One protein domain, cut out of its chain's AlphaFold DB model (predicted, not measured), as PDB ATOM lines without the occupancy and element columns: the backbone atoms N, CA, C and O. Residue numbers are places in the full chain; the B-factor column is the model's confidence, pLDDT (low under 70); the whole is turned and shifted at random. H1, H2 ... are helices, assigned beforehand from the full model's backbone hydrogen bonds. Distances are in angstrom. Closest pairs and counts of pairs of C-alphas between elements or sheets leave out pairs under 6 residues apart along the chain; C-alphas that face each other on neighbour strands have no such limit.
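This is residues 238 to 300 of the 471 residues of the protein "Hypothetical protein" of Amphora coffeiformis (UniProt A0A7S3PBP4). One long helix, H2, makes the spine of the domain, and two shorter helices, H1 and H3, cross the same side of it one after the other, H1 towards its first residue and H3 towards its last. Two loops, residues 252 to 262 and 280 to 289, join H2 to these helices at its two ends, and the packing is loose, with few contacts between helices. The printed part has 63 residues with three named helices, in the order H1, H2, H3, and no named strand; the class is all helix. The whole is compact, with a radius of gyration of the C-alphas of 11.7 A, and elongated, spanning 32 by 20 by 20 A.

H2, residues 263 to 279, touches H1, residues 238 to 251, with residues 265 to 269 alone, and H1 touches it with residues 240 to 244 alone. Their closest C-alphas, those of Ser 240 and Leu 265, are 6.7 A apart. Their lines are about perpendicular, at 76 degrees. H2 and H3, residues 290 to 298, only just touch, with 3 pairs of C-alphas within 8 A. The closest are those of Tyr 276 and Met 293, 6.9 A apart; of H2, residues 272 to 276 alone take part. Their lines are only just about perpendicular, at 70.0 degrees. H1 and H3 are near each other, with 6 pairs of C-alphas within 10 A. Every O i to N i+4 pair is within hydrogen-bond range in H2 and H3, and 9 of 10 are in H1.

H2 is 24.8 A long, from C-alpha 263 at (-41.888, 144.322, 197.974) to C-alpha 279 at (-45.209, 147.530, 173.653). H1 measures 19.5 A from first to last C-alpha and begins at C-alpha 238, (-36.737, 134.014, 184.932). H3 measures 12.3 A and ends at C-alpha 298, (-49.695, 133.905, 178.767).

The C-alphas farthest apart, those of Glu 261 and Gly 282, are 33.4 A apart. The printed part has no cut. The link from H1 to H2 is long, with 11 residues, and the link from H2 to H3 is short, with 10. The mean pLDDT of the printed part is 74.8; residues 252 to 255, 260, 280 to 282, 286 to 288 and 299 to 300 are under 70.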
ATOM      1  N   GLU A 238     -35.976 135.269 184.942       81.00
ATOM      2  CA  GLU A 238     -36.737 134.014 184.932       81.00
ATOM      3  C   GLU A 238     -37.151 133.572 186.346       81.00
ATOM      4  O   GLU A 238     -38.276 133.120 186.526       81.00
ATOM      5  N   GLU A 239     -36.315 133.781 187.369       83.94
ATOM      6  CA  GLU A 239     -36.673 133.501 188.772       83.94
ATOM      7  C   GLU A 239     -37.799 134.423 189.251       83.94
ATOM      8  O   GLU A 239     -38.793 133.975 189.820       83.94
ATOM      9  N   SER A 240     -37.681 135.720 188.954       82.69
ATOM     10  CA  SER A 240     -38.704 136.722 189.290       82.69
ATOM     11  C   SER A 240     -40.017 136.496 188.521       82.69
ATOM     12  O   SER A 240     -41.100 136.861 188.986       82.69
ATOM     13  N   TYR A 241     -39.938 135.875 187.340       83.50
ATOM     14  CA  TYR A 241     -41.086 135.402 186.574       83.50
ATOM     15  C   TYR A 241     -41.699 134.130 187.190       83.50
ATOM     16  O   TYR A 241     -42.916 134.081 187.370       83.50
ATOM     17  N   GLN A 242     -40.891 133.145 187.593       84.25
ATOM     18  CA  GLN A 242     -41.350 131.921 188.263       84.25
ATOM     19  C   GLN A 242     -42.039 132.219 189.603       84.25
ATOM     20  O   GLN A 242     -43.150 131.744 189.824       84.25
ATOM     21  N   GLU A 243     -41.475 133.095 190.441       85.12
ATOM     22  CA  GLU A 243     -42.133 133.581 191.667       85.12
ATOM     23  C   GLU A 243     -43.501 134.220 191.393       85.12
ATOM     24  O   GLU A 243     -44.407 134.163 192.227       85.12
ATOM     25  N   LEU A 244     -43.688 134.817 190.214       83.50
ATOM     26  CA  LEU A 244     -44.967 135.393 189.825       83.50
ATOM     27  C   LEU A 244     -45.960 134.348 189.295       83.50
ATOM     28  O   LEU A 244     -47.162 134.496 189.533       83.50
ATOM     29  N   VAL A 245     -45.485 133.298 188.613       84.31
ATOM     30  CA  VAL A 245     -46.290 132.106 188.285       84.31
ATOM     31  C   VAL A 245     -46.787 131.463 189.585       84.31
ATOM     32  O   VAL A 245     -47.988 131.258 189.749       84.31
ATOM     33  N   GLU A 246     -45.888 131.244 190.544       84.31
ATOM     34  CA  GLU A 246     -46.162 130.728 191.891       84.31
ATOM     35  C   GLU A 246     -47.163 131.608 192.657       84.31
ATOM     36  O   GLU A 246     -48.164 131.117 193.182       84.31
ATOM     37  N   PHE A 247     -46.953 132.928 192.674       82.25
ATOM     38  CA  PHE A 247     -47.873 133.875 193.302       82.25
ATOM     39  C   PHE A 247     -49.268 133.813 192.664       82.25
ATOM     40  O   PHE A 247     -50.271 133.786 193.376       82.25
ATOM     41  N   LYS A 248     -49.363 133.741 191.331       78.56
ATOM     42  CA  LYS A 248     -50.648 133.617 190.622       78.56
ATOM     43  C   LYS A 248     -51.309 132.248 190.807       78.56
ATOM     44  O   LYS A 248     -52.537 132.188 190.825       78.56
ATOM     45  N   ARG A 249     -50.527 131.183 191.012       81.44
ATOM     46  CA  ARG A 249     -50.995 129.846 191.415       81.44
ATOM     47  C   ARG A 249     -51.577 129.860 192.833       81.44
ATOM     48  O   ARG A 249     -52.644 129.300 193.049       81.44
ATOM     49  N   LYS A 250     -50.915 130.536 193.780       76.81
ATOM     50  CA  LYS A 250     -51.291 130.572 195.207       76.81
ATOM     51  C   LYS A 250     -52.392 131.584 195.553       76.81
ATOM     52  O   LYS A 250     -53.202 131.322 196.433       76.81
ATOM     53  N   PHE A 251     -52.424 132.736 194.884       71.62
ATOM     54  CA  PHE A 251     -53.340 133.848 195.190       71.62
ATOM     55  C   PHE A 251     -54.324 134.184 194.055       71.62
ATOM     56  O   PHE A 251     -55.058 135.172 194.144       71.62
ATOM     57  N   GLY A 252     -54.345 133.373 192.994       66.06
ATOM     58  CA  GLY A 252     -55.223 133.517 191.838       66.06
ATOM     59  C   GLY A 252     -54.698 134.484 190.770       66.06
ATOM     60  O   GLY A 252     -54.215 135.580 191.059       66.06
ATOM     61  N   LEU A 253     -54.885 134.106 189.500       57.81
ATOM     62  CA  LEU A 253     -54.424 134.815 188.290       57.81
ATOM     63  C   LEU A 253     -54.749 136.325 188.256       57.81
ATOM     64  O   LEU A 253     -54.028 137.101 187.625       57.81
ATOM     65  N   LYS A 254     -55.835 136.737 188.925       54.66
ATOM     66  CA  LYS A 254     -56.358 138.113 188.951       54.66
ATOM     67  C   LYS A 254     -55.729 139.005 190.040       54.66
ATOM     68  O   LYS A 254     -55.865 140.225 189.943       54.66
ATOM     69  N   LYS A 255     -55.061 138.450 191.063       60.78
ATOM     70  CA  LYS A 255     -54.451 139.239 192.154       60.78
ATOM     71  C   LYS A 255     -53.091 139.799 191.716       60.78
ATOM     72  O   LYS A 255     -52.364 139.184 190.937       60.78
ATOM     73  N   ALA A 256     -52.738 140.979 192.219       70.62
ATOM     74  CA  ALA A 256     -51.408 141.566 192.053       70.62
ATOM     75  C   ALA A 256     -50.595 141.410 193.354       70.62
ATOM     76  O   ALA A 256     -51.189 141.530 194.430       70.62
ATOM     77  N   PRO A 257     -49.269 141.182 193.288       73.94
ATOM     78  CA  PRO A 257     -48.412 141.120 194.470       73.94
ATOM     79  C   PRO A 257     -48.451 142.428 195.267       73.94
ATOM     80  O   PRO A 257     -48.155 143.513 194.752       73.94
ATOM     81  N   SER A 258     -48.837 142.309 196.536       72.56
ATOM     82  CA  SER A 258     -48.921 143.413 197.492       72.56
ATOM     83  C   SER A 258     -47.537 143.984 197.784       72.56
ATOM     84  O   SER A 258     -46.601 143.243 198.068       72.56
ATOM     85  N   ARG A 259     -47.407 145.316 197.774       70.19
ATOM     86  CA  ARG A 259     -46.138 145.993 198.088       70.19
ATOM     87  C   ARG A 259     -45.743 145.872 199.569       70.19
ATOM     88  O   ARG A 259     -44.581 146.104 199.881       70.19
ATOM     89  N   LYS A 260     -46.684 145.525 200.461       69.44
ATOM     90  CA  LYS A 260     -46.404 145.273 201.886       69.44
ATOM     91  C   LYS A 260     -45.856 143.863 202.125       69.44
ATOM     92  O   LYS A 260     -44.897 143.720 202.866       69.44
ATOM     93  N   GLU A 261     -46.454 142.852 201.495       72.19
ATOM     94  CA  GLU A 261     -46.074 141.441 201.687       72.19
ATOM     95  C   GLU A 261     -44.914 140.999 200.775       72.19
ATOM     96  O   GLU A 261     -44.078 140.203 201.184       72.19
ATOM     97  N   PHE A 262     -44.851 141.510 199.538       79.94
ATOM     98  CA  PHE A 262     -43.915 141.059 198.500       79.94
ATOM     99  C   PHE A 262     -43.255 142.264 197.793       79.94
ATOM    100  O   PHE A 262     -43.565 142.549 196.631       79.94
ATOM    101  N   PRO A 263     -42.379 143.031 198.469       76.56
ATOM    102  CA  PRO A 263     -41.888 144.322 197.974       76.56
ATOM    103  C   PRO A 263     -41.074 144.236 196.672       76.56
ATOM    104  O   PRO A 263     -41.115 145.178 195.876       76.56
ATOM    105  N   ASP A 264     -40.352 143.141 196.436       78.62
ATOM    106  CA  ASP A 264     -39.541 142.919 195.228       78.62
ATOM    107  C   ASP A 264     -40.392 142.403 194.068       78.62
ATOM    108  O   ASP A 264     -40.452 143.038 193.015       78.62
ATOM    109  N   LEU A 265     -41.173 141.342 194.296       81.12
ATOM    110  CA  LEU A 265     -42.120 140.810 193.311       81.12
ATOM    111  C   LEU A 265     -43.153 141.865 192.877       81.12
ATOM    112  O   LEU A 265     -43.544 141.917 191.713       81.12
ATOM    113  N   SER A 266     -43.565 142.758 193.785       78.00
ATOM    114  CA  SER A 266     -44.445 143.888 193.470       78.00
ATOM    115  C   SER A 266     -43.754 144.961 192.623       78.00
ATOM    116  O   SER A 266     -44.389 145.509 191.717       78.00
ATOM    117  N   ARG A 267     -42.461 145.244 192.854       76.25
ATOM    118  CA  ARG A 267     -41.651 146.124 191.990       76.25
ATOM    119  C   ARG A 267     -41.479 145.518 190.597       76.25
ATOM    120  O   ARG A 267     -41.804 146.184 189.614       76.25
ATOM    121  N   PHE A 268     -41.070 144.252 190.517       81.81
ATOM    122  CA  PHE A 268     -40.929 143.504 189.266       81.81
ATOM    123  C   PHE A 268     -42.248 143.487 188.479       81.81
ATOM    124  O   PHE A 268     -42.291 143.949 187.343       81.81
ATOM    125  N   TYR A 269     -43.359 143.082 189.102       79.75
ATOM    126  CA  TYR A 269     -44.692 143.069 188.485       79.75
ATOM    127  C   TYR A 269     -45.110 144.431 187.910       79.75
ATOM    128  O   TYR A 269     -45.671 144.496 186.815       79.75
ATOM    129  N   GLN A 270     -44.843 145.527 188.626       73.44
ATOM    130  CA  GLN A 270     -45.149 146.881 188.150       73.44
ATOM    131  C   GLN A 270     -44.255 147.287 186.969       73.44
ATOM    132  O   GLN A 270     -44.757 147.838 185.990       73.44
ATOM    133  N   TYR A 271     -42.961 146.964 187.019       81.31
ATOM    134  CA  TYR A 271     -42.010 147.227 185.939       81.31
ATOM    135  C   TYR A 271     -42.350 146.445 184.659       81.31
ATOM    136  O   TYR A 271     -42.536 147.061 183.607       81.31
ATOM    137  N   GLN A 272     -42.554 145.122 184.759       82.94
ATOM    138  CA  GLN A 272     -42.972 144.278 183.633       82.94
ATOM    139  C   GLN A 272     -44.289 144.782 183.017       82.94
ATOM    140  O   GLN A 272     -44.400 144.900 181.798       82.94
ATOM    141  N   ARG A 273     -45.274 145.178 183.842       74.19
ATOM    142  CA  ARG A 273     -46.543 145.747 183.353       74.19
ATOM    143  C   ARG A 273     -46.351 147.064 182.597       74.19
ATOM    144  O   ARG A 273     -47.019 147.285 181.590       74.19
ATOM    145  N   ASN A 274     -45.468 147.943 183.067       71.38
ATOM    146  CA  ASN A 274     -45.217 149.223 182.408       71.38
ATOM    147  C   ASN A 274     -44.550 149.025 181.036       71.38
ATOM    148  O   ASN A 274     -45.033 149.590 180.057       71.38
ATOM    149  N   LYS A 275     -43.538 148.152 180.942       80.50
ATOM    150  CA  LYS A 275     -42.889 147.777 179.670       80.50
ATOM    151  C   LYS A 275     -43.873 147.104 178.701       80.50
ATOM    152  O   LYS A 275     -43.933 147.461 177.527       80.50
ATOM    153  N   TYR A 276     -44.713 146.195 179.199       75.38
ATOM    154  CA  TYR A 276     -45.762 145.538 178.409       75.38
ATOM    155  C   TYR A 276     -46.778 146.543 177.834       75.38
ATOM    156  O   TYR A 276     -47.210 146.428 176.686       75.38
ATOM    157  N   ASN A 277     -47.140 147.564 178.616       70.19
ATOM    158  CA  ASN A 277     -48.032 148.634 178.173       70.19
ATOM    159  C   ASN A 277     -47.389 149.560 177.122       70.19
ATOM    160  O   ASN A 277     -48.119 150.052 176.265       70.19
ATOM    161  N   GLN A 278     -46.067 149.773 177.156       72.56
ATOM    162  CA  GLN A 278     -45.326 150.494 176.106       72.56
ATOM    163  C   GLN A 278     -45.354 149.717 174.782       72.56
ATOM    164  O   GLN A 278     -45.752 150.266 173.755       72.56
ATOM    165  N   TYR A 279     -45.091 148.405 174.825       75.88
ATOM    166  CA  TYR A 279     -45.209 147.530 173.653       75.88
ATOM    167  C   TYR A 279     -46.604 147.583 173.013       75.88
ATOM    168  O   TYR A 279     -46.731 147.805 171.809       75.88
ATOM    169  N   LYS A 280     -47.679 147.460 173.807       68.31
ATOM    170  CA  LYS A 280     -49.061 147.550 173.292       68.31
ATOM    171  C   LYS A 280     -49.455 148.973 172.828       68.31
ATOM    172  O   LYS A 280     -50.533 149.127 172.261       68.31
ATOM    173  N   GLN A 281     -48.605 149.987 173.035       65.56
ATOM    174  CA  GLN A 281     -48.725 151.342 172.467       65.56
ATOM    175  C   GLN A 281     -47.857 151.554 171.207       65.56
ATOM    176  O   GLN A 281     -47.944 152.612 170.591       65.56
ATOM    177  N   GLY A 282     -47.073 150.552 170.788       69.00
ATOM    178  CA  GLY A 282     -46.209 150.598 169.601       69.00
ATOM    179  C   GLY A 282     -44.731 150.890 169.887       69.00
ATOM    180  O   GLY A 282     -43.925 150.886 168.959       69.00
ATOM    181  N   GLU A 283     -44.347 151.104 171.149       72.12
ATOM    182  CA  GLU A 283     -42.952 151.311 171.548       72.12
ATOM    183  C   GLU A 283     -42.298 149.977 171.938       72.12
ATOM    184  O   GLU A 283     -42.599 149.424 172.993       72.12
ATOM    185  N   MET A 284     -41.372 149.463 171.119       71.62
ATOM    186  CA  MET A 284     -40.547 148.297 171.477       71.62
ATOM    187  C   MET A 284     -39.562 148.654 172.608       71.62
ATOM    188  O   MET A 284     -38.628 149.427 172.364       71.62
ATOM    189  N   PRO A 285     -39.694 148.101 173.831       71.75
ATOM    190  CA  PRO A 285     -38.756 148.383 174.913       71.75
ATOM    191  C   PRO A 285     -37.463 147.588 174.690       71.75
ATOM    192  O   PRO A 285     -37.508 146.367 174.568       71.75
ATOM    193  N   LYS A 286     -36.309 148.266 174.666       63.81
ATOM    194  CA  LYS A 286     -34.997 147.663 174.332       63.81
ATOM    195  C   LYS A 286     -34.618 146.453 175.192       63.81
ATOM    196  O   LYS A 286     -33.915 145.564 174.727       63.81
ATOM    197  N   ASP A 287     -35.092 146.434 176.430       65.12
ATOM    198  CA  ASP A 287     -34.723 145.477 177.481       65.12
ATOM    199  C   ASP A 287     -35.673 144.255 177.516       65.12
ATOM    200  O   ASP A 287     -35.599 143.398 178.404       65.12
ATOM    201  N   MET A 288     -36.602 144.179 176.551       69.81
ATOM    202  CA  MET A 288     -37.684 143.200 176.501       69.81
ATOM    203  C   MET A 288     -37.653 142.388 175.202       69.81
ATOM    204  O   MET A 288     -37.863 142.919 174.113       69.81
ATOM    205  N   THR A 289     -37.430 141.079 175.317       78.56
ATOM    206  CA  THR A 289     -37.500 140.149 174.181       78.56
ATOM    207  C   THR A 289     -38.942 139.728 173.892       78.56
ATOM    208  O   THR A 289     -39.810 139.781 174.767       78.56
ATOM    209  N   LEU A 290     -39.199 139.266 172.663       72.81
ATOM    210  CA  LEU A 290     -40.514 138.761 172.252       72.81
ATOM    211  C   LEU A 290     -40.969 137.573 173.124       72.81
ATOM    212  O   LEU A 290     -42.095 137.567 173.606       72.81
ATOM    213  N   GLU A 291     -40.058 136.649 173.442       75.56
ATOM    214  CA  GLU A 291     -40.307 135.516 174.349       75.56
ATOM    215  C   GLU A 291     -40.776 135.973 175.746       75.56
ATOM    216  O   GLU A 291     -41.746 135.444 176.289       75.56
ATOM    217  N   ARG A 292     -40.139 137.003 176.330       80.31
ATOM    218  CA  ARG A 292     -40.576 137.584 177.613       80.31
ATOM    219  C   ARG A 292     -41.978 138.182 177.501       80.31
ATOM    220  O   ARG A 292     -42.773 138.049 178.427       80.31
ATOM    221  N   MET A 293     -42.302 138.811 176.372       74.94
ATOM    222  CA  MET A 293     -43.630 139.372 176.116       74.94
ATOM    223  C   MET A 293     -44.710 138.293 175.982       74.94
ATOM    224  O   MET A 293     -45.781 138.452 176.565       74.94
ATOM    225  N   GLU A 294     -44.423 137.188 175.296       76.38
ATOM    226  CA  GLU A 294     -45.317 136.029 175.173       76.38
ATOM    227  C   GLU A 294     -45.540 135.342 176.528       76.38
ATOM    228  O   GLU A 294     -46.686 135.119 176.921       76.38
ATOM    229  N   LYS A 295     -44.471 135.117 177.308       79.38
ATOM    230  CA  LYS A 295     -44.543 134.640 178.702       79.38
ATOM    231  C   LYS A 295     -45.441 135.534 179.574       79.38
ATOM    232  O   LYS A 295     -46.297 135.047 180.315       79.38
ATOM    233  N   LEU A 296     -45.296 136.858 179.474       76.44
ATOM    234  CA  LEU A 296     -46.139 137.812 180.204       76.44
ATOM    235  C   LEU A 296     -47.599 137.813 179.701       76.44
ATOM    236  O   LEU A 296     -48.521 137.873 180.520       76.44
ATOM    237  N   GLU A 297     -47.841 137.712 178.389       71.25
ATOM    238  CA  GLU A 297     -49.192 137.624 177.810       71.25
ATOM    239  C   GLU A 297     -49.903 136.336 178.263       71.25
ATOM    240  O   GLU A 297     -51.031 136.417 178.754       71.25
ATOM    241  N   ALA A 298     -49.211 135.189 178.250       73.81
ATOM    242  CA  ALA A 298     -49.695 133.905 178.767       73.81
ATOM    243  C   ALA A 298     -50.007 133.939 180.275       73.81
ATOM    244  O   ALA A 298     -51.011 133.384 180.720       73.81
ATOM    245  N   LEU A 299     -49.213 134.667 181.073       68.94
ATOM    246  CA  LEU A 299     -49.539 134.940 182.478       68.94
ATOM    247  C   LEU A 299     -50.757 135.864 182.668       68.94
ATOM    248  O   LEU A 299     -51.162 136.093 183.812       68.94
ATOM    249  N   GLY A 300     -51.318 136.463 181.619       65.56
ATOM    250  CA  GLY A 300     -52.388 137.455 181.734       65.56
ATOM    251  C   GLY A 300     -51.889 138.817 182.231       65.56
ATOM    252  O   GLY A 300     -52.498 139.423 183.116       65.56
TER     253      GLY A 300